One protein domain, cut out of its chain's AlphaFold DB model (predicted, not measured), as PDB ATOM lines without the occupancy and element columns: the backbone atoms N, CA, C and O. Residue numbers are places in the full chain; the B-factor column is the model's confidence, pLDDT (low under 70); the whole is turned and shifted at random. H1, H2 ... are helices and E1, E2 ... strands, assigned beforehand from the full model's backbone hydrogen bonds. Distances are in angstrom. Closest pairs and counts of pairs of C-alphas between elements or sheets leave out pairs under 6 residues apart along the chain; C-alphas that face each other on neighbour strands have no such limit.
ATOM      1  N   TRP A   6     -43.943  -1.700  20.010       95.19
ATOM      2  CA  TRP A   6     -43.957  -2.983  19.310       95.19
ATOM      3  C   TRP A   6     -44.948  -3.913  19.984       95.19
ATOM      4  O   TRP A   6     -44.825  -4.213  21.173       95.19
ATOM      5  N   GLY A   7     -45.916  -4.371  19.196       96.44
ATOM      6  CA  GLY A   7     -46.873  -5.390  19.582       96.44
ATOM      7  C   GLY A   7     -46.360  -6.768  19.207       96.44
ATOM      8  O   GLY A   7     -46.239  -7.087  18.022       96.44
ATOM      9  N   PHE A   8     -46.097  -7.609  20.200       96.38
ATOM     10  CA  PHE A   8     -45.727  -9.005  20.012       96.38
ATOM     11  C   PHE A   8     -46.957  -9.894  20.148       96.38
ATOM     12  O   PHE A   8     -47.736  -9.783  21.091       96.38
ATOM     13  N   GLU A   9     -47.143 -10.787  19.183       96.88
ATOM     14  CA  GLU A   9     -48.218 -11.768  19.219       96.88
ATOM     15  C   GLU A   9     -47.878 -12.891  20.204       96.88
ATOM     16  O   GLU A   9     -46.842 -13.542  20.057       96.88
ATOM     17  N   VAL A  10     -48.765 -13.154  21.162       96.69
ATOM     18  CA  VAL A  10     -48.620 -14.203  22.175       96.69
ATOM     19  C   VAL A  10     -49.522 -15.394  21.847       96.69
ATOM     20  O   VAL A  10     -50.714 -15.251  21.563       96.69
ATOM     21  N   ALA A  11     -48.962 -16.597  21.926       95.12
ATOM     22  CA  ALA A  11     -49.684 -17.859  21.838       95.12
ATOM     23  C   ALA A  11     -50.279 -18.265  23.193       95.12
ATOM     24  O   ALA A  11     -49.849 -19.240  23.803       95.12
ATOM     25  N   ALA A  12     -51.273 -17.514  23.659       91.69
ATOM     26  CA  ALA A  12     -51.982 -17.796  24.904       91.69
ATOM     27  C   ALA A  12     -53.499 -17.651  24.728       91.69
ATOM     28  O   ALA A  12     -53.973 -17.027  23.775       91.69
ATOM     29  N   ASN A  13     -54.262 -18.228  25.659       90.31
ATOM     30  CA  ASN A  13     -55.717 -18.066  25.701       90.31
ATOM     31  C   ASN A  13     -56.118 -16.691  26.259       90.31
ATOM     32  O   ASN A  13     -57.105 -16.110  25.796       90.31
ATOM     33  N   ASP A  14     -55.333 -16.187  27.211       93.56
ATOM     34  CA  ASP A  14     -55.444 -14.880  27.857       93.56
ATOM     35  C   ASP A  14     -54.057 -14.412  28.348       93.56
ATOM     36  O   ASP A  14     -53.107 -15.203  28.372       93.56
ATOM     37  N   LEU A  15     -53.922 -13.137  28.730       95.62
ATOM     38  CA  LEU A  15     -52.652 -12.555  29.195       95.62
ATOM     39  C   LEU A  15     -52.514 -12.487  30.726       95.62
ATOM     40  O   LEU A  15     -51.646 -11.780  31.236       95.62
ATOM     41  N   SER A  16     -53.329 -13.215  31.493       94.38
ATOM     42  CA  SER A  16     -53.335 -13.118  32.962       94.38
ATOM     43  C   SER A  16     -52.028 -13.620  33.576       94.38
ATOM     44  O   SER A  16     -51.508 -13.003  34.502       94.38
ATOM     45  N   ALA A  17     -51.453 -14.704  33.044       92.31
ATOM     46  CA  ALA A  17     -50.156 -15.211  33.499       92.31
ATOM     47  C   ALA A  17     -49.033 -14.183  33.271       92.31
ATOM     48  O   ALA A  17     -48.218 -13.942  34.161       92.31
ATOM     49  N   THR A  18     -49.039 -13.528  32.111       93.06
ATOM     50  CA  THR A  18     -48.082 -12.477  31.758       93.06
ATOM     51  C   THR A  18     -48.267 -11.225  32.620       93.06
ATOM     52  O   THR A  18     -47.283 -10.676  33.110       93.06
ATOM     53  N   ALA A  19     -49.509 -10.808  32.884       94.75
ATOM     54  CA  ALA A  19     -49.809  -9.689  33.780       94.75
ATOM     55  C   ALA A  19     -49.360  -9.973  35.225       94.75
ATOM     56  O   ALA A  19     -48.764  -9.114  35.873       94.75
ATOM     57  N   ASN A  20     -49.576 -11.200  35.713       94.56
ATOM     58  CA  ASN A  20     -49.088 -11.632  37.023       94.56
ATOM     59  C   ASN A  20     -47.559 -11.576  37.101       94.56
ATOM     60  O   ASN A  20     -47.010 -11.180  38.127       94.56
ATOM     61  N   GLU A  21     -46.863 -11.955  36.031       92.81
ATOM     62  CA  GLU A  21     -45.405 -11.893  35.981       92.81
ATOM     63  C   GLU A  21     -44.892 -10.446  35.956       92.81
ATOM     64  O   GLU A  21     -44.020 -10.095  36.750       92.81
ATOM     65  N   ALA A  22     -45.510  -9.571  35.155       93.56
ATOM     66  CA  ALA A  22     -45.222  -8.137  35.174       93.56
ATOM     67  C   ALA A  22     -45.435  -7.531  36.576       93.56
ATOM     68  O   ALA A  22     -44.605  -6.757  37.054       93.56
ATOM     69  N   ALA A  23     -46.502  -7.935  37.277       94.62
ATOM     70  CA  ALA A  23     -46.783  -7.497  38.642       94.62
ATOM     71  C   ALA A  23     -45.727  -7.976  39.656       94.62
ATOM     72  O   ALA A  23     -45.280  -7.181  40.484       94.62
ATOM     73  N   LYS A  24     -45.276  -9.238  39.585       95.25
ATOM     74  CA  LYS A  24     -44.188  -9.751  40.446       95.25
ATOM     75  C   LYS A  24     -42.893  -8.968  40.254       95.25
ATOM     76  O   LYS A  24     -42.191  -8.692  41.224       95.25
ATOM     77  N   GLN A  25     -42.608  -8.590  39.012       93.50
ATOM     78  CA  GLN A  25     -41.445  -7.784  38.650       93.50
ATOM     79  C   GLN A  25     -41.643  -6.287  38.924       93.50
ATOM     80  O   GLN A  25     -40.731  -5.498  38.696       93.50
ATOM     81  N   LYS A  26     -42.806  -5.891  39.465       95.12
ATOM     82  CA  LYS A  26     -43.166  -4.503  39.796       95.12
ATOM     83  C   LYS A  26     -43.130  -3.564  38.583       95.12
ATOM     84  O   LYS A  26     -42.897  -2.366  38.734       95.12
ATOM     85  N   LEU A  27     -43.382  -4.098  37.389       94.62
ATOM     86  CA  LEU A  27     -43.506  -3.309  36.168       94.62
ATOM     87  C   LEU A  27     -44.862  -2.600  36.141       94.62
ATOM     88  O   LEU A  27     -45.866  -3.126  36.629       94.62
ATOM     89  N   ARG A  28     -44.912  -1.406  35.543       95.25
ATOM     90  CA  ARG A  28     -46.188  -0.732  35.263       95.25
ATOM     91  C   ARG A  28     -46.813  -1.393  34.042       95.25
ATOM     92  O   ARG A  28     -46.140  -1.549  33.025       95.25
ATOM     93  N   TRP A  29     -48.088  -1.751  34.129       95.88
ATOM     94  CA  TRP A  29     -48.797  -2.377  33.022       95.88
ATOM     95  C   TRP A  29     -50.261  -1.945  32.953       95.88
ATOM     96  O   TRP A  29     -50.846  -1.517  33.947       95.88
ATOM     97  N   GLU A  30     -50.835  -2.071  31.763       95.50
ATOM     98  CA  GLU A  30     -52.241  -1.813  31.462       95.50
ATOM     99  C   GLU A  30     -52.769  -2.943  30.573       95.50
ATOM    100  O   GLU A  30     -52.084  -3.376  29.648       95.50
ATOM    101  N   ARG A  31     -53.976  -3.442  30.851       94.75
ATOM    102  CA  ARG A  31     -54.589  -4.546  30.102       94.75
ATOM    103  C   ARG A  31     -55.894  -4.097  29.463       94.75
ATOM    104  O   ARG A  31     -56.737  -3.505  30.128       94.75
ATOM    105  N   VAL A  32     -56.082  -4.482  28.207       94.44
ATOM    106  CA  VAL A  32     -57.329  -4.344  27.453       94.44
ATOM    107  C   VAL A  32     -57.774  -5.748  27.050       94.44
ATOM    108  O   VAL A  32     -57.211  -6.331  26.129       94.44
ATOM    109  N   ALA A  33     -58.736  -6.320  27.777       88.00
ATOM    110  CA  ALA A  33     -59.143  -7.721  27.614       88.00
ATOM    111  C   ALA A  33     -60.182  -7.954  26.502       88.00
ATOM    112  O   ALA A  33     -60.236  -9.047  25.946       88.00
ATOM    113  N   ASP A  34     -60.960  -6.925  26.151       84.56
ATOM    114  CA  ASP A  34     -62.178  -7.076  25.350       84.56
ATOM    115  C   ASP A  34     -62.242  -6.048  24.221       84.56
ATOM    116  O   ASP A  34     -63.086  -5.148  24.195       84.56
ATOM    117  N   TYR A  35     -61.334  -6.164  23.254       93.31
ATOM    118  CA  TYR A  35     -61.462  -5.357  22.047       93.31
ATOM    119  C   TYR A  35     -62.755  -5.719  21.279       93.31
ATOM    120  O   TYR A  35     -63.103  -6.899  21.161       93.31
ATOM    121  N   PRO A  36     -63.454  -4.729  20.683       93.25
ATOM    122  CA  PRO A  36     -64.696  -4.938  19.943       93.25
ATOM    123  C   PRO A  36     -64.496  -5.938  18.809       93.25
ATOM    124  O   PRO A  36     -63.393  -6.057  18.278       93.25
ATOM    125  N   ALA A  37     -65.563  -6.632  18.402       92.06
ATOM    126  CA  ALA A  37     -65.524  -7.722  17.420       92.06
ATOM    127  C   ALA A  37     -64.804  -7.363  16.105       92.06
ATOM    128  O   ALA A  37     -64.107  -8.220  15.568       92.06
ATOM    129  N   SER A  38     -64.876  -6.105  15.666       92.62
ATOM    130  CA  SER A  38     -64.182  -5.587  14.483       92.62
ATOM    131  C   SER A  38     -62.662  -5.471  14.628       92.62
ATOM    132  O   SER A  38     -61.972  -5.503  13.625       92.62
ATOM    133  N   SER A  39     -62.112  -5.349  15.840       95.75
ATOM    134  CA  SER A  39     -60.662  -5.213  16.032       95.75
ATOM    135  C   SER A  39     -59.924  -6.492  15.616       95.75
ATOM    136  O   SER A  39     -60.356  -7.582  16.000       95.75
ATOM    137  N   PRO A  40     -58.767  -6.409  14.941       95.31
ATOM    138  CA  PRO A  40     -57.956  -7.588  14.638       95.31
ATOM    139  C   PRO A  40     -57.247  -8.166  15.883       95.31
ATOM    140  O   PRO A  40     -56.751  -9.299  15.867       95.31
ATOM    141  N   ILE A  41     -57.201  -7.396  16.973       96.62
ATOM    142  CA  ILE A  41     -56.660  -7.792  18.274       96.62
ATOM    143  C   ILE A  41     -57.814  -8.247  19.172       96.62
ATOM    144  O   ILE A  41     -58.883  -7.639  19.183       96.62
ATOM    145  N   LYS A  42     -57.611  -9.351  19.894       96.44
ATOM    146  CA  LYS A  42     -58.528  -9.860  20.921       96.44
ATOM    147  C   LYS A  42     -58.282  -9.134  22.237       96.44
ATOM    148  O   LYS A  42     -59.208  -8.600  22.830       96.44
ATOM    149  N   GLU A  43     -57.022  -9.115  22.647       97.19
ATOM    150  CA  GLU A  43     -56.589  -8.667  23.961       97.19
ATOM    151  C   GLU A  43     -55.161  -8.118  23.872       97.19
ATOM    152  O   GLU A  43     -54.346  -8.676  23.134       97.19
ATOM    153  N   SER A  44     -54.862  -7.077  24.649       97.62
ATOM    154  CA  SER A  44     -53.519  -6.504  24.783       97.62
ATOM    155  C   SER A  44     -53.131  -6.296  26.243       97.62
ATOM    156  O   SER A  44     -53.961  -5.976  27.093       97.62
ATOM    157  N   LEU A  45     -51.839  -6.440  26.517       97.50
ATOM    158  CA  LEU A  45     -51.169  -6.076  27.755       97.50
ATOM    159  C   LEU A  45     -50.000  -5.158  27.394       97.50
ATOM    160  O   LEU A  45     -49.019  -5.591  26.794       97.50
ATOM    161  N   PHE A  46     -50.113  -3.892  27.764       96.44
ATOM    162  CA  PHE A  46     -49.045  -2.911  27.650       96.44
ATOM    163  C   PHE A  46     -48.183  -2.986  28.901       96.44
ATOM    164  O   PHE A  46     -48.708  -2.935  30.011       96.44
ATOM    165  N   VAL A  47     -46.872  -3.088  28.733       95.62
ATOM    166  CA  VAL A  47     -45.900  -3.139  29.828       95.62
ATOM    167  C   VAL A  47     -44.859  -2.055  29.592       95.62
ATOM    168  O   VAL A  47     -44.337  -1.926  28.484       95.62
ATOM    169  N   LEU A  48     -44.566  -1.267  30.625       93.94
ATOM    170  CA  LEU A  48     -43.424  -0.362  30.620       93.94
ATOM    171  C   LEU A  48     -42.207  -1.112  31.151       93.94
ATOM    172  O   LEU A  48     -42.241  -1.628  32.272       93.94
ATOM    173  N   ASP A  49     -41.150  -1.159  30.350       89.19
ATOM    174  CA  ASP A  49     -39.864  -1.691  30.784       89.19
ATOM    175  C   ASP A  49     -39.140  -0.702  31.731       89.19
ATOM    176  O   ASP A  49     -39.581   0.445  31.897       89.19
ATOM    177  N   PRO A  50     -38.047  -1.126  32.393       88.44
ATOM    178  CA  PRO A  50     -37.290  -0.262  33.303       88.44
ATOM    179  C   PRO A  50     -36.709   1.004  32.654       88.44
ATOM    180  O   PRO A  50     -36.479   1.985  33.360       88.44
ATOM    181  N   ASP A  51     -36.517   0.999  31.333       86.25
ATOM    182  CA  ASP A  51     -35.988   2.124  30.556       86.25
ATOM    183  C   ASP A  51     -37.107   3.059  30.050       86.25
ATOM    184  O   ASP A  51     -36.852   4.062  29.380       86.25
ATOM    185  N   GLY A  52     -38.367   2.766  30.388       85.31
ATOM    186  CA  GLY A  52     -39.532   3.559  30.006       85.31
ATOM    187  C   GLY A  52     -40.001   3.328  28.566       85.31
ATOM    188  O   GLY A  52     -40.778   4.133  28.029       85.31
ATOM    189  N   ASN A  53     -39.564   2.255  27.907       87.94
ATOM    190  CA  ASN A  53     -40.155   1.819  26.646       87.94
ATOM    191  C   ASN A  53     -41.463   1.093  26.925       87.94
ATOM    192  O   ASN A  53     -41.619   0.402  27.931       87.94
ATOM    193  N   THR A  54     -42.428   1.252  26.025       92.31
ATOM    194  CA  THR A  54     -43.667   0.484  26.100       92.31
ATOM    195  C   THR A  54     -43.616  -0.666  25.110       92.31
ATOM    196  O   THR A  54     -43.430  -0.459  23.911       92.31
ATOM    197  N   VAL A  55     -43.826  -1.872  25.622       94.38
ATOM    198  CA  VAL A  55     -44.020  -3.087  24.837       94.38
ATOM    199  C   VAL A  55     -45.480  -3.494  24.943       94.38
ATOM    200  O   VAL A  55     -46.066  -3.458  26.025       94.38
ATOM    201  N   GLU A  56     -46.070  -3.890  23.825       96.88
ATOM    202  CA  GLU A  56     -47.395  -4.491  23.805       96.88
ATOM    203  C   GLU A  56     -47.266  -6.002  23.597       96.88
ATOM    204  O   GLU A  56     -46.579  -6.480  22.698       96.88
ATOM    205  N   LEU A  57     -47.955  -6.766  24.431       97.44
ATOM    206  CA  LEU A  57     -48.153  -8.197  24.268       97.44
ATOM    207  C   LEU A  57     -49.615  -8.388  23.893       97.44
ATOM    208  O   LEU A  57     -50.492  -7.958  24.632       97.44
ATOM    209  N   CYS A  58     -49.891  -8.977  22.736       97.50
ATOM    210  CA  CYS A  58     -51.243  -9.040  22.192       97.50
ATOM    211  C   CYS A  58     -51.634 -10.461  21.795       97.50
ATOM    212  O   CYS A  58     -50.816 -11.249  21.319       97.50
ATOM    213  N   ILE A  59     -52.914 -10.782  21.939       97.00
ATOM    214  CA  ILE A  59     -53.521 -11.980  21.366       97.00
ATOM    215  C   ILE A  59     -54.305 -11.543  20.135       97.00
ATOM    216  O   ILE A  59     -55.176 -10.675  20.200       97.00
ATOM    217  N   ARG A  60     -54.008 -12.149  18.987       95.62
ATOM    218  CA  ARG A  60     -54.730 -11.907  17.733       95.62
ATOM    219  C   ARG A  60     -56.016 -12.718  17.693       95.62
ATOM    220  O   ARG A  60     -56.029 -13.871  18.114       95.62
ATOM    221  N   LYS A  61     -57.085 -12.154  17.122       94.44
ATOM    222  CA  LYS A  61     -58.311 -12.932  16.851       94.44
ATOM    223  C   LYS A  61     -58.103 -13.985  15.776       94.44
ATOM    224  O   LYS A  61     -58.688 -15.059  15.837       94.44
ATOM    225  N   GLN A  62     -57.253 -13.657  14.811       92.62
ATOM    226  CA  GLN A  62     -56.735 -14.576  13.810       92.62
ATOM    227  C   GLN A  62     -55.224 -14.676  14.031       92.62
ATOM    228  O   GLN A  62     -54.482 -13.802  13.569       92.62
ATOM    229  N   PRO A  63     -54.779 -15.656  14.835       92.56
ATOM    230  CA  PRO A  63     -53.365 -15.873  15.085       92.56
ATOM    231  C   PRO A  63     -52.598 -16.240  13.821       92.56
ATOM    232  O   PRO A  63     -53.145 -16.860  12.909       92.56
ATOM    233  N   ALA A  64     -51.315 -15.896  13.790       89.44
ATOM    234  CA  ALA A  64     -50.420 -16.378  12.752       89.44
ATOM    235  C   ALA A  64     -50.212 -17.894  12.874       89.44
ATOM    236  O   ALA A  64     -50.039 -18.420  13.976       89.44
ATOM    237  N   ASP A  65     -50.147 -18.572  11.728       90.06
ATOM    238  CA  ASP A  65     -49.811 -19.997  11.631       90.06
ATOM    239  C   ASP A  65     -48.290 -20.205  11.714       90.06
ATOM    240  O   ASP A  65     -47.616 -20.613  10.771       90.06
ATOM    241  N   ILE A  66     -47.717 -19.781  12.841       88.44
ATOM    242  CA  ILE A  66     -46.295 -19.905  13.165       88.44
ATOM    243  C   ILE A  66     -46.203 -20.485  14.574       88.44
ATOM    244  O   ILE A  66     -46.887 -20.023  15.497       88.44
ATOM    245  N   ALA A  67     -45.353 -21.497  14.744       91.56
ATOM    246  CA  ALA A  67     -45.087 -22.074  16.054       91.56
ATOM    247  C   ALA A  67     -44.513 -20.999  16.997       91.56
ATOM    248  O   ALA A  67     -43.610 -20.261  16.596       91.56
ATOM    249  N   PRO A  68     -45.015 -20.883  18.237       93.38
ATOM    250  CA  PRO A  68     -44.457 -19.932  19.181       93.38
ATOM    251  C   PRO A  68     -43.033 -20.315  19.592       93.38
ATOM    252  O   PRO A  68     -42.666 -21.490  19.641       93.38
ATOM    253  N   GLN A  69     -42.251 -19.301  19.946       89.88
ATOM    254  CA  GLN A  69     -40.968 -19.453  20.611       89.88
ATOM    255  C   GLN A  69     -41.150 -20.130  21.975       89.88
ATOM    256  O   GLN A  69     -42.170 -19.954  22.649       89.88
ATOM    257  N   GLN A  70     -40.140 -20.890  22.393       84.31
ATOM    258  CA  GLN A  70     -40.110 -21.480  23.728       84.31
ATOM    259  C   GLN A  70     -39.810 -20.397  24.772       84.31
ATOM    260  O   GLN A  70     -38.898 -19.594  24.591       84.31
ATOM    261  N   GLY A  71     -40.570 -20.374  25.867       81.88
ATOM    262  CA  GLY A  71     -40.373 -19.427  26.963       81.88
ATOM    263  C   GLY A  71     -41.629 -19.236  27.810       81.88
ATOM    264  O   GLY A  71     -42.696 -19.757  27.488       81.88
ATOM    265  N   THR A  72     -41.505 -18.465  28.892       82.06
ATOM    266  CA  THR A  72     -42.609 -18.175  29.826       82.06
ATOM    267  C   THR A  72     -43.764 -17.427  29.158       82.06
ATOM    268  O   THR A  72     -44.923 -17.667  29.482       82.06
ATOM    269  N   THR A  73     -43.453 -16.537  28.210       87.88
ATOM    270  CA  THR A  73     -44.445 -15.905  27.332       87.88
ATOM    271  C   THR A  73     -44.196 -16.404  25.907       87.88
ATOM    272  O   THR A  73     -43.191 -16.022  25.310       87.88
ATOM    273  N   PRO A  74     -45.060 -17.273  25.356       91.75
ATOM    274  CA  PRO A  74     -44.814 -17.927  24.073       91.75
ATOM    275  C   PRO A  74     -45.087 -16.966  22.903       91.75
ATOM    276  O   PRO A  74     -46.202 -16.889  22.387       91.75
ATOM    277  N   LEU A  75     -44.078 -16.194  22.493       94.31
ATOM    278  CA  LEU A  75     -44.189 -15.214  21.403       94.31
ATOM    279  C   LEU A  75     -44.191 -15.894  20.027       94.31
ATOM    280  O   LEU A  75     -43.385 -16.782  19.781       94.31
ATOM    281  N   ARG A  76     -45.039 -15.452  19.093       93.50
ATOM    282  CA  ARG A  76     -45.032 -15.931  17.694       93.50
ATOM    283  C   ARG A  76     -44.225 -15.032  16.765       93.50
ATOM    284  O   ARG A  76     -43.423 -15.511  15.972       93.50
ATOM    285  N   ARG A  77     -44.492 -13.726  16.816       92.19
ATOM    286  CA  ARG A  77     -43.933 -12.717  15.904       92.19
ATOM    287  C   ARG A  77     -44.169 -11.309  16.439       92.19
ATOM    288  O   ARG A  77     -44.989 -11.112  17.334       92.19
ATOM    289  N   ILE A  78     -43.558 -10.318  15.796       93.94
ATOM    290  CA  ILE A  78     -44.065  -8.942  15.841       93.94
ATOM    291  C   ILE A  78     -45.405  -8.926  15.093       93.94
ATOM    292  O   ILE A  78     -45.452  -9.160  13.882       93.94
ATOM    293  N   SER A  79     -46.497  -8.690  15.816       95.19
ATOM    294  CA  SER A  79     -47.832  -8.515  15.243       95.19
ATOM    295  C   SER A  79     -47.938  -7.184  14.521       95.19
ATOM    296  O   SER A  79     -48.582  -7.108  13.474       95.19
ATOM    297  N   HIS A  80     -47.423  -6.131  15.144       96.00
ATOM    298  CA  HIS A  80     -47.600  -4.776  14.672       96.00
ATOM    299  C   HIS A  80     -46.602  -3.825  15.318       96.00
ATOM    300  O   HIS A  80     -45.957  -4.147  16.316       96.00
ATOM    301  N   VAL A  81     -46.513  -2.633  14.746       95.88
ATOM    302  CA  VAL A  81     -45.827  -1.494  15.347       95.88
ATOM    303  C   VAL A  81     -46.775  -0.308  15.359       95.88
ATOM    304  O   VAL A  81     -47.477  -0.073  14.375       95.88
ATOM    305  N   ARG A  82     -46.807   0.432  16.465       96.00
ATOM    306  CA  ARG A  82     -47.459   1.734  16.556       96.00
ATOM    307  C   ARG A  82     -46.409   2.828  16.485       96.00
ATOM    308  O   ARG A  82     -45.463   2.803  17.267       96.00
ATOM    309  N   VAL A  83     -46.597   3.786  15.586       95.50
ATOM    310  CA  VAL A  83     -45.747   4.971  15.445       95.50
ATOM    311  C   VAL A  83     -46.553   6.248  15.540       95.50
ATOM    312  O   VAL A  83     -47.745   6.282  15.234       95.50
ATOM    313  N   GLU A  84     -45.878   7.296  15.981       96.12
ATOM    314  CA  GLU A  84     -46.439   8.628  16.123       96.12
ATOM    315  C   GLU A  84     -46.315   9.403  14.811       96.12
ATOM    316  O   GLU A  84     -45.274   9.388  14.159       96.12
ATOM    317  N   VAL A  85     -47.380  10.105  14.438       97.19
ATOM    318  CA  VAL A  85     -47.423  11.004  13.281       97.19
ATOM    319  C   VAL A  85     -48.158  12.285  13.663       97.19
ATOM    320  O   VAL A  85     -48.941  12.295  14.609       97.19
ATOM    321  N   THR A  86     -47.953  13.375  12.930       97.75
ATOM    322  CA  THR A  86     -48.670  14.643  13.184       97.75
ATOM    323  C   THR A  86     -49.880  14.841  12.267       97.75
ATOM    324  O   THR A  86     -50.781  15.618  12.586       97.75
ATOM    325  N   ASP A  87     -49.956  14.088  11.163       98.25
ATOM    326  CA  ASP A  87     -51.023  14.168  10.163       98.25
ATOM    327  C   ASP A  87     -51.364  12.767   9.619       98.25
ATOM    328  O   ASP A  87     -50.549  12.123   8.956       98.25
ATOM    329  N   LEU A  88     -52.579  12.284   9.902       98.50
ATOM    330  CA  LEU A  88     -53.024  10.949   9.486       98.50
ATOM    331  C   LEU A  88     -53.290  10.844   7.981       98.50
ATOM    332  O   LEU A  88     -53.086   9.771   7.416       98.50
ATOM    333  N   ASP A  89     -53.724  11.916   7.320       98.31
ATOM    334  CA  ASP A  89     -54.031  11.884   5.888       98.31
ATOM    335  C   ASP A  89     -52.739  11.856   5.068       98.31
ATOM    336  O   ASP A  89     -52.598  11.054   4.135       98.31
ATOM    337  N   LEU A  90     -51.753  12.664   5.473       97.94
ATOM    338  CA  LEU A  90     -50.406  12.605   4.914       97.94
ATOM    339  C   LEU A  90     -49.768  11.236   5.172       97.94
ATOM    340  O   LEU A  90     -49.234  10.634   4.237       97.94
ATOM    341  N   ALA A  91     -49.867  10.715   6.400       97.69
ATOM    342  CA  ALA A  91     -49.318   9.408   6.746       97.69
ATOM    343  C   ALA A  91     -49.963   8.291   5.913       97.69
ATOM    344  O   ALA A  91     -49.249   7.518   5.272       97.69
ATOM    345  N   ARG A  92     -51.301   8.254   5.819       98.19
ATOM    346  CA  ARG A  92     -52.041   7.310   4.967       98.19
ATOM    347  C   ARG A  92     -51.524   7.345   3.532       98.19
ATOM    348  O   ARG A  92     -51.171   6.306   2.972       98.19
ATOM    349  N   SER A  93     -51.454   8.539   2.935       97.75
ATOM    350  CA  SER A  93     -50.986   8.696   1.557       97.75
ATOM    351  C   SER A  93     -49.534   8.248   1.400       97.75
ATOM    352  O   SER A  93     -49.207   7.599   0.408       97.75
ATOM    353  N   TRP A  94     -48.646   8.614   2.325       96.81
ATOM    354  CA  TRP A  94     -47.222   8.316   2.204       96.81
ATOM    355  C   TRP A  94     -46.946   6.820   2.384       96.81
ATOM    356  O   TRP A  94     -46.380   6.206   1.482       96.81
ATOM    357  N   TYR A  95     -47.427   6.194   3.463       96.31
ATOM    358  CA  TYR A  95     -47.251   4.755   3.691       96.31
ATOM    359  C   TYR A  95     -47.904   3.913   2.583       96.31
ATOM    360  O   TYR A  95     -47.304   2.947   2.103       96.31
ATOM    361  N   GLY A  96     -49.084   4.318   2.101       95.56
ATOM    362  CA  GLY A  96     -49.749   3.659   0.978       95.56
ATOM    363  C   GLY A  96     -48.969   3.780  -0.332       95.56
ATOM    364  O   GLY A  96     -48.705   2.779  -0.995       95.56
ATOM    365  N   LYS A  97     -48.523   4.986  -0.705       94.75
ATOM    366  CA  LYS A  97     -47.783   5.201  -1.960       94.75
ATOM    367  C   LYS A  97     -46.345   4.684  -1.918       94.75
ATOM    368  O   LYS A  97     -45.786   4.458  -2.992       94.75
ATOM    369  N   THR A  98     -45.721   4.602  -0.746       93.56
ATOM    370  CA  THR A  98     -44.321   4.179  -0.586       93.56
ATOM    371  C   THR A  98     -44.220   2.669  -0.419       93.56
ATOM    372  O   THR A  98     -43.416   2.048  -1.106       93.56
ATOM    373  N   PHE A  99     -45.065   2.053   0.412       92.19
ATOM    374  CA  PHE A  99     -44.971   0.620   0.726       92.19
ATOM    375  C   PHE A  99     -46.135  -0.222   0.199       92.19
ATOM    376  O   PHE A  99     -46.134  -1.438   0.379       92.19
ATOM    377  N   GLY A 100     -47.135   0.390  -0.443       92.25
ATOM    378  CA  GLY A 100     -48.340  -0.321  -0.876       92.25
ATOM    379  C   GLY A 100     -49.214  -0.781   0.292       92.25
ATOM    380  O   GLY A 100     -49.962  -1.747   0.146       92.25
ATOM    381  N   MET A 101     -49.086  -0.141   1.459       95.31
ATOM    382  CA  MET A 101     -49.925  -0.438   2.618       95.31
ATOM    383  C   MET A 101     -51.363   0.015   2.371       95.31
ATOM    384  O   MET A 101     -51.609   1.033   1.724       95.31
ATOM    385  N   VAL A 102     -52.311  -0.742   2.910       96.38
ATOM    386  CA  VAL A 102     -53.748  -0.463   2.797       96.38
ATOM    387  C   VAL A 102     -54.371  -0.423   4.182       96.38
ATOM    388  O   VAL A 102     -53.802  -0.973   5.126       96.38
ATOM    389  N   GLU A 103     -55.526   0.220   4.315       96.69
ATOM    390  CA  GLU A 103     -56.270   0.185   5.574       96.69
ATOM    391  C   GLU A 103     -56.694  -1.245   5.913       96.69
ATOM    392  O   GLU A 103     -57.064  -2.032   5.038       96.69
ATOM    393  N   ALA A 104     -56.605  -1.573   7.196       95.31
ATOM    394  CA  ALA A 104     -57.077  -2.829   7.754       95.31
ATOM    395  C   ALA A 104     -58.276  -2.583   8.672       95.31
ATOM    396  O   ALA A 104     -58.692  -1.442   8.894       95.31
ATOM    397  N   ASP A 105     -58.782  -3.653   9.275       95.31
ATOM    398  CA  ASP A 105     -59.643  -3.526  10.441       95.31
ATOM    399  C   ASP A 105     -58.935  -2.717  11.536       95.31
ATOM    400  O   ASP A 105     -57.763  -2.946  11.855       95.31
ATOM    401  N   GLN A 106     -59.646  -1.742  12.096       96.25
ATOM    402  CA  GLN A 106     -59.052  -0.767  13.001       96.25
ATOM    403  C   GLN A 106     -58.835  -1.357  14.395       96.25
ATOM    404  O   GLN A 106     -59.754  -1.913  14.997       96.25
ATOM    405  N   VAL A 107     -57.626  -1.176  14.935       94.44
ATOM    406  CA  VAL A 107     -57.373  -1.312  16.373       94.44
ATOM    407  C   VAL A 107     -57.913  -0.051  17.059       94.44
ATOM    408  O   VAL A 107     -57.425   1.042  16.754       94.44
ATOM    409  N   PRO A 108     -58.909  -0.163  17.956       90.94
ATOM    410  CA  PRO A 108     -59.544   0.998  18.568       90.94
ATOM    411  C   PRO A 108     -58.578   1.811  19.421       90.94
ATOM    412  O   PRO A 108     -57.987   1.304  20.373       90.94
ATOM    413  N   ALA A 109     -58.472   3.086  19.082       90.25
ATOM    414  CA  ALA A 109     -57.887   4.148  19.879       90.25
ATOM    415  C   ALA A 109     -58.349   5.480  19.273       90.25
ATOM    416  O   ALA A 109     -58.767   5.531  18.115       90.25
ATOM    417  N   GLU A 110     -58.266   6.562  20.040       90.62
ATOM    418  CA  GLU A 110     -58.495   7.904  19.496       90.62
ATOM    419  C   GLU A 110     -57.454   8.243  18.417       90.62
ATOM    420  O   GLU A 110     -56.349   7.701  18.431       90.62
ATOM    421  N   ASP A 111     -57.801   9.128  17.483       95.12
ATOM    422  CA  ASP A 111     -56.903   9.695  16.467       95.12
ATOM    423  C   ASP A 111     -55.839   8.727  15.917       95.12
ATOM    424  O   ASP A 111     -54.636   9.003  15.933       95.12
ATOM    425  N   GLN A 112     -56.273   7.557  15.455       96.69
ATOM    426  CA  GLN A 112     -55.392   6.487  15.009       96.69
ATOM    427  C   GLN A 112     -55.873   5.894  13.687       96.69
ATOM    428  O   GLN A 112     -57.070   5.851  13.411       96.69
ATOM    429  N   LEU A 113     -54.928   5.402  12.888       97.81
ATOM    430  CA  LEU A 113     -55.184   4.671  11.656       97.81
ATOM    431  C   LEU A 113     -54.398   3.361  11.638       97.81
ATOM    432  O   LEU A 113     -53.185   3.347  11.829       97.81
ATOM    433  N   THR A 114     -55.081   2.255  11.369       98.00
ATOM    434  CA  THR A 114     -54.469   0.932  11.217       98.00
ATOM    435  C   THR A 114     -54.289   0.610   9.741       98.00
ATOM    436  O   THR A 114     -55.261   0.504   8.989       98.00
ATOM    437  N   LEU A 115     -53.036   0.423   9.341       97.62
ATOM    438  CA  LEU A 115     -52.636  -0.063   8.030       97.62
ATOM    439  C   LEU A 115     -52.129  -1.505   8.130       97.62
ATOM    440  O   LEU A 115     -51.699  -1.963   9.187       97.62
ATOM    441  N   THR A 116     -52.136  -2.221   7.012       95.12
ATOM    442  CA  THR A 116     -51.564  -3.562   6.890       95.12
ATOM    443  C   THR A 116     -50.719  -3.685   5.635       95.12
ATOM    444  O   THR A 116     -50.968  -3.032   4.616       95.12
ATOM    445  N   VAL A 117     -49.731  -4.575   5.701       83.81
ATOM    446  CA  VAL A 117     -49.067  -5.112   4.515       83.81
ATOM    447  C   VAL A 117     -49.870  -6.342   4.067       83.81
ATOM    448  O   VAL A 117     -49.846  -7.359   4.770       83.81
ATOM    449  N   PRO A 118     -50.554  -6.310   2.902       80.38
ATOM    450  CA  PRO A 118     -51.554  -7.321   2.535       80.38
ATOM    451  C   PRO A 118     -51.088  -8.779   2.641       80.38
ATOM    452  O   PRO A 118     -51.871  -9.655   2.992       80.38
ATOM    453  N   LYS A 119     -49.807  -9.053   2.358       79.56
ATOM    454  CA  LYS A 119     -49.256 -10.417   2.385       79.56
ATOM    455  C   LYS A 119     -48.831 -10.910   3.769       79.56
ATOM    456  O   LYS A 119     -48.858 -12.115   3.982       79.56
ATOM    457  N   SER A 120     -48.402 -10.034   4.681       80.81
ATOM    458  CA  SER A 120     -47.885 -10.462   5.994       80.81
ATOM    459  C   SER A 120     -48.932 -10.393   7.106       80.81
ATOM    460  O   SER A 120     -48.731 -10.975   8.175       80.81
ATOM    461  N   GLN A 121     -50.024  -9.649   6.886       84.44
ATOM    462  CA  GLN A 121     -51.036  -9.331   7.902       84.44
ATOM    463  C   GLN A 121     -50.452  -8.685   9.176       84.44
ATOM    464  O   GLN A 121     -51.113  -8.658  10.218       84.44
ATOM    465  N   GLN A 122     -49.201  -8.212   9.129       91.50
ATOM    466  CA  GLN A 122     -48.631  -7.374  10.178       91.50
ATOM    467  C   GLN A 122     -49.208  -5.975  10.027       91.50
ATOM    468  O   GLN A 122     -49.370  -5.486   8.904       91.50
ATOM    469  N   LEU A 123     -49.516  -5.343  11.156       95.88
ATOM    470  CA  LEU A 123     -50.120  -4.018  11.146       95.88
ATOM    471  C   LEU A 123     -49.069  -2.931  11.360       95.88
ATOM    472  O   LEU A 123     -48.109  -3.101  12.111       95.88
ATOM    473  N   VAL A 124     -49.304  -1.788  10.735       97.06
ATOM    474  CA  VAL A 124     -48.658  -0.526  11.082       97.06
ATOM    475  C   VAL A 124     -49.755   0.393  11.581       97.06
ATOM    476  O   VAL A 124     -50.693   0.712  10.857       97.06
ATOM    477  N   ILE A 125     -49.657   0.773  12.843       97.38
ATOM    478  CA  ILE A 125     -50.630   1.609  13.521       97.38
ATOM    479  C   ILE A 125     -50.055   3.025  13.595       97.38
ATOM    480  O   ILE A 125     -48.994   3.247  14.167       97.38
ATOM    481  N   LEU A 126     -50.746   3.991  13.008       97.75
ATOM    482  CA  LEU A 126     -50.349   5.393  12.965       97.75
ATOM    483  C   LEU A 126     -51.170   6.152  14.003       97.75
ATOM    484  O   LEU A 126     -52.378   6.295  13.829       97.75
ATOM    485  N   ARG A 127     -50.546   6.620  15.082       96.94
ATOM    486  CA  ARG A 127     -51.203   7.421  16.119       96.94
ATOM    487  C   ARG A 127     -50.896   8.893  15.894       96.94
ATOM    488  O   ARG A 127     -49.732   9.289  15.890       96.94
ATOM    489  N   LYS A 128     -51.935   9.714  15.765       97.44
ATOM    490  CA  LYS A 128     -51.776  11.161  15.713       97.44
ATOM    491  C   LYS A 128     -51.376  11.695  17.085       97.44
ATOM    492  O   LYS A 128     -51.995  11.364  18.102       97.44
ATOM    493  N   VAL A 129     -50.373  12.559  17.087       96.31
ATOM    494  CA  VAL A 129     -49.911  13.337  18.237       96.31
ATOM    495  C   VAL A 129     -49.624  14.771  17.794       96.31
ATOM    496  O   VAL A 129     -49.438  15.038  16.609       96.31
ATOM    497  N   ALA A 130     -49.584  15.709  18.741       95.75
ATOM    498  CA  ALA A 130     -49.210  17.092  18.436       95.75
ATOM    499  C   ALA A 130     -47.735  17.205  18.012       95.75
ATOM    500  O   ALA A 130     -47.397  17.990  17.131       95.75
ATOM    501  N   GLN A 131     -46.872  16.392  18.625       95.19
ATOM    502  CA  GLN A 131     -45.445  16.324  18.347       95.19
ATOM    503  C   GLN A 131     -44.966  14.885  18.534       95.19
ATOM    504  O   GLN A 131     -45.310  14.248  19.527       95.19
ATOM    505  N   VAL A 132     -44.181  14.383  17.580       94.25
ATOM    506  CA  VAL A 132     -43.531  13.070  17.684       94.25
ATOM    507  C   VAL A 132     -42.482  13.118  18.794       94.25
ATOM    508  O   VAL A 132     -41.708  14.076  18.876       94.25
ATOM    509  N   ALA A 133     -42.447  12.092  19.644       90.88
ATOM    510  CA  ALA A 133     -41.483  12.006  20.730       90.88
ATOM    511  C   ALA A 133     -40.048  12.036  20.188       90.88
ATOM    512  O   ALA A 133     -39.710  11.323  19.241       90.88
ATOM    513  N   GLU A 134     -39.171  12.814  20.828       88.81
ATOM    514  CA  GLU A 134     -37.779  12.997  20.391       88.81
ATOM    515  C   GLU A 134     -37.048  11.661  20.211       88.81
ATOM    516  O   GLU A 134     -36.347  11.459  19.219       88.81
ATOM    517  N   ARG A 135     -37.288  10.708  21.122       83.62
ATOM    518  CA  ARG A 135     -36.702   9.363  21.062       83.62
ATOM    519  C   ARG A 135     -37.022   8.613  19.768       83.62
ATOM    520  O   ARG A 135     -36.188   7.841  19.320       83.62
ATOM    521  N   SER A 136     -38.180   8.859  19.151       83.44
ATOM    522  CA  SER A 136     -38.597   8.225  17.891       83.44
ATOM    523  C   SER A 136     -37.866   8.795  16.668       83.44
ATOM    524  O   SER A 136     -37.816   8.144  15.626       83.44
ATOM    525  N   MET A 137     -37.283   9.992  16.798       81.62
ATOM    526  CA  MET A 137     -36.621  10.724  15.710       81.62
ATOM    527  C   MET A 137     -35.087  10.674  15.783       81.62
ATOM    528  O   MET A 137     -34.403  11.260  14.938       81.62
ATOM    529  N   GLN A 138     -34.522  10.003  16.793       76.12
ATOM    530  CA  GLN A 138     -33.077   9.972  17.006       76.12
ATOM    531  C   GLN A 138     -32.339   9.300  15.838       76.12
ATOM    532  O   GLN A 138     -32.528   8.127  15.514       76.12
ATOM    533  N   CYS A 139     -31.429  10.055  15.233       65.50
ATOM    534  CA  CYS A 139     -30.555   9.595  14.162       65.50
ATOM    535  C   CYS A 139     -29.520   8.580  14.691       65.50
ATOM    536  O   CYS A 139     -29.015   8.735  15.805       65.50
ATOM    537  N   PHE A 140     -29.207   7.545  13.902       62.66
ATOM    538  CA  PHE A 140     -28.259   6.442  14.179       62.66
ATOM    539  C   PHE A 140     -28.552   5.525  15.381       62.66
ATOM    540  O   PHE A 140     -28.274   4.331  15.296       62.66
ATOM    541  N   LYS A 141     -29.111   6.049  16.477       68.44
ATOM    542  CA  LYS A 141     -29.362   5.325  17.736       68.44
ATOM    543  C   LYS A 141     -30.843   5.171  18.082       68.44
ATOM    544  O   LYS A 141     -31.167   4.436  19.007       68.44
ATOM    545  N   GLY A 142     -31.726   5.856  17.355       71.19
ATOM    546  CA  GLY A 142     -33.162   5.759  17.568       71.19
ATOM    547  C   GLY A 142     -33.751   4.438  17.071       71.19
ATOM    548  O   GLY A 142     -33.151   3.751  16.226       71.19
ATOM    549  N   PRO A 143     -34.950   4.095  17.566       85.50
ATOM    550  CA  PRO A 143     -35.685   2.944  17.086       85.50
ATOM    551  C   PRO A 143     -35.998   3.088  15.601       85.50
ATOM    552  O   PRO A 143     -36.155   4.193  15.087       85.50
ATOM    553  N   HIS A 144     -36.126   1.960  14.915       88.56
ATOM    554  CA  HIS A 144     -36.577   1.949  13.533       88.56
ATOM    555  C   HIS A 144     -37.530   0.788  13.273       88.56
ATOM    556  O   HIS A 144     -37.513  -0.230  13.968       88.56
ATOM    557  N   ILE A 145     -38.356   0.947  12.243       90.25
ATOM    558  CA  ILE A 145     -39.134  -0.153  11.669       90.25
ATOM    559  C   ILE A 145     -38.321  -0.752  10.526       90.25
ATOM    560  O   ILE A 145     -37.931  -0.016   9.624       90.25
ATOM    561  N   ASP A 146     -38.098  -2.065  10.531       89.19
ATOM    562  CA  ASP A 146     -37.525  -2.781   9.386       89.19
ATOM    563  C   ASP A 146     -38.638  -3.313   8.477       89.19
ATOM    564  O   ASP A 146     -39.451  -4.153   8.873       89.19
ATOM    565  N   LEU A 147     -38.678  -2.803   7.247       89.38
ATOM    566  CA  LEU A 147     -39.603  -3.217   6.204       89.38
ATOM    567  C   LEU A 147     -38.850  -3.934   5.086       89.38
ATOM    568  O   LEU A 147     -37.898  -3.418   4.497       89.38
ATOM    569  N   ARG A 148     -39.333  -5.126   4.732       87.19
ATOM    570  CA  ARG A 148     -38.731  -5.945   3.678       87.19
ATOM    571  C   ARG A 148     -39.462  -5.779   2.353       87.19
ATOM    572  O   ARG A 148     -40.688  -5.836   2.285       87.19
ATOM    573  N   SER A 149     -38.693  -5.597   1.284       86.19
ATOM    574  CA  SER A 149     -39.182  -5.353  -0.074       86.19
ATOM    575  C   SER A 149     -38.591  -6.343  -1.078       86.19
ATOM    576  O   SER A 149     -37.587  -7.005  -0.819       86.19
ATOM    577  N   SER A 150     -39.212  -6.467  -2.251       87.06
ATOM    578  CA  SER A 150     -38.577  -7.184  -3.362       87.06
ATOM    579  C   SER A 150     -37.447  -6.350  -3.973       87.06
ATOM    580  O   SER A 150     -37.543  -5.122  -3.993       87.06
ATOM    581  N   GLU A 151     -36.441  -7.007  -4.563       85.69
ATOM    582  CA  GLU A 151     -35.347  -6.342  -5.301       85.69
ATOM    583  C   GLU A 151     -35.869  -5.316  -6.319       85.69
ATOM    584  O   GLU A 151     -35.310  -4.237  -6.468       85.69
ATOM    585  N   LYS A 152     -36.986  -5.630  -6.988       88.69
ATOM    586  CA  LYS A 152     -37.610  -4.758  -7.989       88.69
ATOM    587  C   LYS A 152     -38.208  -3.487  -7.381       88.69
ATOM    588  O   LYS A 152     -38.146  -2.432  -8.001       88.69
ATOM    589  N   CYS A 153     -38.830  -3.586  -6.206       88.69
ATOM    590  CA  CYS A 153     -39.485  -2.442  -5.565       88.69
ATOM    591  C   CYS A 153     -38.495  -1.552  -4.810       88.69
ATOM    592  O   CYS A 153     -38.763  -0.366  -4.634       88.69
ATOM    593  N   TYR A 154     -37.371  -2.118  -4.365       87.88
ATOM    594  CA  TYR A 154     -36.408  -1.450  -3.498       87.88
ATOM    595  C   TYR A 154     -35.934  -0.082  -4.037       87.88
ATOM    596  O   TYR A 154     -36.097   0.908  -3.321       87.88
ATOM    597  N   PRO A 155     -35.477   0.066  -5.302       87.31
ATOM    598  CA  PRO A 155     -35.059   1.372  -5.821       87.31
ATOM    599  C   PRO A 155     -36.187   2.411  -5.869       87.31
ATOM    600  O   PRO A 155     -35.945   3.591  -5.621       87.31
ATOM    601  N   GLU A 156     -37.421   1.992  -6.170       90.25
ATOM    602  CA  GLU A 156     -38.575   2.899  -6.229       90.25
ATOM    603  C   GLU A 156     -38.992   3.387  -4.841       90.25
ATOM    604  O   GLU A 156     -39.313   4.563  -4.678       90.25
ATOM    605  N   ILE A 157     -38.917   2.514  -3.832       90.12
ATOM    606  CA  ILE A 157     -39.125   2.881  -2.427       90.12
ATOM    607  C   ILE A 157     -38.091   3.931  -2.011       90.12
ATOM    608  O   ILE A 157     -38.453   4.975  -1.469       90.12
ATOM    609  N   LEU A 158     -36.812   3.709  -2.334       87.00
ATOM    610  CA  LEU A 158     -35.747   4.647  -1.978       87.00
ATOM    611  C   LEU A 158     -35.957   6.040  -2.574       87.00
ATOM    612  O   LEU A 158     -35.583   7.019  -1.942       87.00
ATOM    613  N   LYS A 159     -36.563   6.183  -3.757       89.50
ATOM    614  CA  LYS A 159     -36.851   7.506  -4.346       89.50
ATOM    615  C   LYS A 159     -37.838   8.347  -3.527       89.50
ATOM    616  O   LYS A 159     -37.900   9.548  -3.749       89.50
ATOM    617  N   ARG A 160     -38.605   7.740  -2.616       88.75
ATOM    618  CA  ARG A 160     -39.630   8.417  -1.801       88.75
ATOM    619  C   ARG A 160     -39.118   8.972  -0.476       88.75
ATOM    620  O   ARG A 160     -39.876   9.631   0.226       88.75
ATOM    621  N   PHE A 161     -37.871   8.673  -0.131       86.25
ATOM    622  CA  PHE A 161     -37.227   9.197   1.063       86.25
ATOM    623  C   PHE A 161     -36.503  10.499   0.749       86.25
ATOM    624  O   PHE A 161     -35.541  10.496  -0.025       86.25
ATOM    625  N   ASP A 162     -36.933  11.576   1.404       76.12
ATOM    626  CA  ASP A 162     -36.301  12.896   1.297       76.12
ATOM    627  C   ASP A 162     -34.946  12.928   2.012       76.12
ATOM    628  O   ASP A 162     -34.007  13.589   1.571       76.12
ATOM    629  N   ARG A 163     -34.815  12.146   3.090       79.38
ATOM    630  CA  ARG A 163     -33.560  11.932   3.812       79.38
ATOM    631  C   ARG A 163     -33.224  10.451   3.835       79.38
ATOM    632  O   ARG A 163     -34.034   9.633   4.268       79.38
ATOM    633  N   LYS A 164     -32.010  10.125   3.394       77.19
ATOM    634  CA  LYS A 164     -31.475   8.762   3.372       77.19
ATOM    635  C   LYS A 164     -30.219   8.706   4.208       77.19
ATOM    636  O   LYS A 164     -29.366   9.583   4.124       77.19
ATOM    637  N   GLU A 165     -30.118   7.644   4.977       73.31
ATOM    638  CA  GLU A 165     -28.930   7.265   5.709       73.31
ATOM    639  C   GLU A 165     -28.388   5.996   5.073       73.31
ATOM    640  O   GLU A 165     -28.977   4.914   5.156       73.31
ATOM    641  N   THR A 166     -27.245   6.135   4.417       61.09
ATOM    642  CA  THR A 166     -26.372   4.997   4.172       61.09
ATOM    643  C   THR A 166     -25.550   4.814   5.437       61.09
ATOM    644  O   THR A 166     -24.871   5.740   5.868       61.09
ATOM    645  N   TYR A 167     -25.651   3.637   6.052       54.97
ATOM    646  CA  TYR A 167     -25.058   3.300   7.355       54.97
ATOM    647  C   TYR A 167     -23.517   3.404   7.387       54.97
ATOM    648  O   TYR A 167     -22.888   3.329   8.437       54.97
ATOM    649  N   TRP A 168     -22.914   3.610   6.221       55.06
ATOM    650  CA  TRP A 168     -21.487   3.715   6.010       55.06
ATOM    651  C   TRP A 168     -21.035   5.163   6.217       55.06
ATOM    652  O   TRP A 168     -21.231   6.026   5.360       55.06
ATOM    653  N   GLY A 169     -20.401   5.423   7.362       45.81
ATOM    654  CA  GLY A 169     -19.353   6.443   7.418       45.81
ATOM    655  C   GLY A 169     -18.195   6.070   6.473       45.81
ATOM    656  O   GLY A 169     -18.250   5.033   5.809       45.81
ATOM    657  N   PRO A 170     -17.119   6.867   6.403       47.22
ATOM    658  CA  PRO A 170     -15.987   6.574   5.516       47.22
ATOM    659  C   PRO A 170     -15.288   5.229   5.805       47.22
ATOM    660  O   PRO A 170     -14.530   4.757   4.964       47.22
ATOM    661  N   GLU A 171     -15.548   4.604   6.960       51.12
ATOM    662  CA  GLU A 171     -14.862   3.402   7.450       51.12
ATOM    663  C   GLU A 171     -15.870   2.284   7.809       51.12
ATOM    664  O   GLU A 171     -16.211   2.092   8.979       51.12
ATOM    665  N   PRO A 172     -16.395   1.554   6.809       50.03
ATOM    666  CA  PRO A 172     -17.432   0.529   6.982       50.03
ATOM    667  C   PRO A 172     -16.980  -0.709   7.781       50.03
ATOM    668  O   PRO A 172     -17.819  -1.403   8.350       50.03
ATOM    669  N   ASP A 173     -15.671  -0.953   7.877       53.81
ATOM    670  CA  ASP A 173     -15.088  -2.134   8.532       53.81
ATOM    671  C   ASP A 173     -15.041  -2.037  10.072       53.81
ATOM    672  O   ASP A 173     -14.694  -3.001  10.754       53.81
ATOM    673  N   LEU A 174     -15.390  -0.880  10.650       50.94
ATOM    674  CA  LEU A 174     -15.313  -0.639  12.097       50.94
ATOM    675  C   LEU A 174     -16.532  -1.129  12.895       50.94
ATOM    676  O   LEU A 174     -16.536  -1.013  14.123       50.94
ATOM    677  N   ILE A 175     -17.567  -1.669  12.244       52.34
ATOM    678  CA  ILE A 175     -18.776  -2.158  12.923       52.34
ATOM    679  C   ILE A 175     -18.840  -3.690  12.799       52.34
ATOM    680  O   ILE A 175     -19.423  -4.211  11.852       52.34
ATOM    681  N   PRO A 176     -18.278  -4.440  13.769       44.44
ATOM    682  CA  PRO A 176     -18.034  -5.883  13.650       44.44
ATOM    683  C   PRO A 176     -19.295  -6.766  13.631       44.44
ATOM    684  O   PRO A 176     -19.183  -7.979  13.472       44.44
ATOM    685  N   TRP A 177     -20.489  -6.188  13.801       50.59
ATOM    686  CA  TRP A 177     -21.766  -6.913  13.895       50.59
ATOM    687  C   TRP A 177     -22.667  -6.753  12.663       50.59
ATOM    688  O   TRP A 177     -23.771  -7.293  12.644       50.59
ATOM    689  N   HIS A 178     -22.221  -6.012  11.644       48.25
ATOM    690  CA  HIS A 178     -22.969  -5.793  10.410       48.25
ATOM    691  C   HIS A 178     -22.123  -6.190   9.201       48.25
ATOM    692  O   HIS A 178     -21.104  -5.567   8.919       48.25
ATOM    693  N   GLU A 179     -22.558  -7.207   8.454       47.16
ATOM    694  CA  GLU A 179     -22.013  -7.445   7.117       47.16
ATOM    695  C   GLU A 179     -22.408  -6.278   6.192       47.16
ATOM    696  O   GLU A 179     -23.531  -5.769   6.313       47.16
ATOM    697  N   PRO A 180     -21.532  -5.839   5.267       50.62
ATOM    698  CA  PRO A 180     -21.858  -4.820   4.280       50.62
ATOM    699  C   PRO A 180     -22.958  -5.286   3.330       50.62
ATOM    700  O   PRO A 180     -22.707  -5.814   2.248       50.62
ATOM    701  N   ASP A 181     -24.207  -5.083   3.744       56.59
ATOM    702  CA  ASP A 181     -25.370  -5.401   2.939       56.59
ATOM    703  C   ASP A 181     -25.770  -4.175   2.115       56.59
ATOM    704  O   ASP A 181     -26.493  -3.288   2.572       56.59
ATOM    705  N   SER A 182     -25.331  -4.138   0.854       59.53
ATOM    706  CA  SER A 182     -25.787  -3.156  -0.145       59.53
ATOM    707  C   SER A 182     -27.309  -3.166  -0.355       59.53
ATOM    708  O   SER A 182     -27.847  -2.313  -1.061       59.53
ATOM    709  N   ASN A 183     -28.004  -4.143   0.228       70.31
ATOM    710  CA  ASN A 183     -29.434  -4.357   0.089       70.31
ATOM    711  C   ASN A 183     -30.257  -3.794   1.250       70.31
ATOM    712  O   ASN A 183     -31.459  -4.066   1.314       70.31
ATOM    713  N   THR A 184     -29.637  -3.023   2.145       77.62
ATOM    714  CA  THR A 184     -30.324  -2.354   3.247       77.62
ATOM    715  C   THR A 184     -29.983  -0.863   3.280       77.62
ATOM    716  O   THR A 184     -28.827  -0.465   3.153       77.62
ATOM    717  N   ALA A 185     -30.996  -0.019   3.462       81.81
ATOM    718  CA  ALA A 185     -30.841   1.421   3.634       81.81
ATOM    719  C   ALA A 185     -31.782   1.934   4.717       81.81
ATOM    720  O   ALA A 185     -32.811   1.323   5.006       81.81
ATOM    721  N   TYR A 186     -31.443   3.087   5.284       85.44
ATOM    722  CA  TYR A 186     -32.300   3.785   6.227       85.44
ATOM    723  C   TYR A 186     -32.846   5.059   5.588       85.44
ATOM    724  O   TYR A 186     -32.176   5.729   4.801       85.44
ATOM    725  N   GLY A 187     -34.072   5.406   5.943       87.62
ATOM    726  CA  GLY A 187     -34.719   6.642   5.546       87.62
ATOM    727  C   GLY A 187     -35.692   7.115   6.613       87.62
ATOM    728  O   GLY A 187     -35.887   6.453   7.632       87.62
ATOM    729  N   TYR A 188     -36.284   8.277   6.374       90.75
ATOM    730  CA  TYR A 188     -37.224   8.911   7.293       90.75
ATOM    731  C   TYR A 188     -38.576   9.105   6.631       90.75
ATOM    732  O   TYR A 188     -38.649   9.544   5.482       90.75
ATOM    733  N   ASP A 189     -39.640   8.789   7.359       93.56
ATOM    734  CA  ASP A 189     -40.969   9.225   6.947       93.56
ATOM    735  C   ASP A 189     -41.104  10.764   7.079       93.56
ATOM    736  O   ASP A 189     -40.215  11.429   7.628       93.56
ATOM    737  N   PRO A 190     -42.208  11.364   6.600       94.75
ATOM    738  CA  PRO A 190     -42.432  12.809   6.701       94.75
ATOM    739  C   PRO A 190     -42.479  13.362   8.135       94.75
ATOM    740  O   PRO A 190     -42.460  14.577   8.318       94.75
ATOM    741  N   PHE A 191     -42.566  12.493   9.144       94.00
ATOM    742  CA  PHE A 191     -42.696  12.843  10.557       94.00
ATOM    743  C   PHE A 191     -41.386  12.651  11.330       94.00
ATOM    744  O   PHE A 191     -41.330  12.950  12.520       94.00
ATOM    745  N   GLY A 192     -40.330  12.179  10.660       91.19
ATOM    746  CA  GLY A 192     -39.027  11.931  11.262       91.19
ATOM    747  C   GLY A 192     -38.878  10.549  11.900       91.19
ATOM    748  O   GLY A 192     -37.845  10.304  12.520       91.19
ATOM    749  N   ASN A 193     -39.837   9.630  11.732       91.94
ATOM    750  CA  ASN A 193     -39.657   8.245  12.165       91.94
ATOM    751  C   ASN A 193     -38.630   7.552  11.269       91.94
ATOM    752  O   ASN A 193     -38.696   7.624  10.037       91.94
ATOM    753  N   ARG A 194     -37.693   6.834  11.891       89.88
ATOM    754  CA  ARG A 194     -36.643   6.108  11.179       89.88
ATOM    755  C   ARG A 194     -37.169   4.774  10.646       89.88
ATOM    756  O   ARG A 194     -37.766   3.978  11.370       89.88
ATOM    757  N   ILE A 195     -36.916   4.509   9.372       90.62
ATOM    758  CA  ILE A 195     -37.336   3.291   8.679       90.62
ATOM    759  C   ILE A 195     -36.108   2.655   8.046       90.62
ATOM    760  O   ILE A 195     -35.395   3.292   7.275       90.62
ATOM    761  N   GLN A 196     -35.878   1.389   8.360       88.81
ATOM    762  CA  GLN A 196     -34.967   0.535   7.620       88.81
ATOM    763  C   GLN A 196     -35.746  -0.161   6.505       88.81
ATOM    764  O   GLN A 196     -36.853  -0.658   6.708       88.81
ATOM    765  N   ILE A 197     -35.160  -0.201   5.316       87.88
ATOM    766  CA  ILE A 197     -35.695  -0.908   4.164       87.88
ATOM    767  C   ILE A 197     -34.638  -1.905   3.746       87.88
ATOM    768  O   ILE A 197     -33.523  -1.513   3.412       87.88
ATOM    769  N   GLY A 198     -34.996  -3.182   3.762       84.06
ATOM    770  CA  GLY A 198     -34.153  -4.265   3.280       84.06
ATOM    771  C   GLY A 198     -34.771  -4.963   2.075       84.06
ATOM    772  O   GLY A 198     -35.995  -5.004   1.909       84.06
ATOM    773  N   ILE A 199     -33.941  -5.579   1.246       83.19
ATOM    774  CA  ILE A 199     -34.409  -6.576   0.282       83.19
ATOM    775  C   ILE A 199     -34.695  -7.883   1.036       83.19
ATOM    776  O   ILE A 199     -33.972  -8.263   1.959       83.19
ATOM    777  N   ILE A 200     -35.771  -8.583   0.669       77.00
ATOM    778  CA  ILE A 200     -36.032  -9.951   1.133       77.00
ATOM    779  C   ILE A 200     -34.879 -10.830   0.640       77.00
ATOM    780  O   ILE A 200     -34.754 -11.077  -0.562       77.00
TER     781      ILE A 200
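This is residues 6 to 200 of the 219 residues of the protein "VOC domain-containing protein" of Deltaproteobacteria bacterium (UniProt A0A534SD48). A strongly twisted sheet of seven strands, curled like part of a barrel, makes the larger part, with H1 over its E2 and E3 end and H2 over its E7 and E6 end. Beside its strand E5 is a second, smaller sheet of E8, E10 and E9, with H4 over it, and a long loop between H4 and E9 swings away from the body. The printed part has 195 residues, with ten named strands and four named helices in the order E1 H1 E2 E3 E4 E5 H2 E6 E7 H3 E8 H4 E9 E10. Both sheets are mixed and the class is mixed, helices and strands, with under half of the residues in named elements. The whole is compact, with a radius of gyration of the C-alphas of 17.7 A and spans of 49 by 39 by 35 A.

Start with the large sheet, which runs E2, residues 28 to 32, E3, 41 to 48, E4, 54 to 60, E1, 6 to 10, E5, 75 to 85, E7, 123 to 128, and E6, 112 to 116. E2, E3 and E4 form a meander, each strand the antiparallel neighbour of the one before; look for N 30 and O 46 at 2.9 A, and N 45 and O 57 at 2.8 A. E4 and E1 are parallel, with N 8 and O 56 at 2.8 A, and E1 and E5 antiparallel, with N 7 and O 80 at 2.9 A. E5 and E7 are parallel, with N 83 and O 125 at 2.8 A, and E7 and E6 are an antiparallel hairpin, with N 115 and O 124 at 2.8 A. H1, residues 16 to 24, is over E3 at a height over the sheet of 9.1 A; its closest C-alphas to E3 are those of Ala 19 and Leu 45, 7.2 A apart. E1, H1 and E2 make a split strand-helix-strand unit, two strands running the same way with E3 and E4 between them, and its crossover is right-handed. H2, residues 88 to 99, is over E7 at 9.2 A; C-alphas 88 and 128 are the closest, 6.4 A apart. H1 and H2 on one face make two layers, helices over a sheet. In the smaller sheet, E8, residues 144 to 149, is parallel to E10, 194 to 199, with N 147 and O 196 at 2.9 A, and E10 forms a hairpin with E9, 184 to 188, with N 187 and O 195 at 2.8 A. H4, residues 154 to 158, is over E10 at 8.1 A and is close but not clearly touching H2, C-alphas 98 and 157 being the closest at 5.7 A. H3, residues 134 to 137, only grazes this sheet. In H1, H2 and H4 every O i to N i+4 pair is within hydrogen-bond range; H3 is too short for one.

Find C-alpha 6 at (-43.957, -2.983, 19.310), where E1 begins. E5, the longest strand, runs 27.6 A from C-alpha 75 at (-44.189, -15.214, 21.403); E3 is 19.6 A long and H2 15.8 A. E10 ends at C-alpha 199, (-34.409, -6.576, 0.282).

The C-alphas of Ala 37 and Pro 170 are the two farthest apart, 52.9 A. The printed part has no cut, and the long links are E4 to E5, H2 to E6 and H4 to E9. Confidence is under 70 at residues 139 to 141 and 166 to 182; the mean pLDDT of the printed part is 87.6.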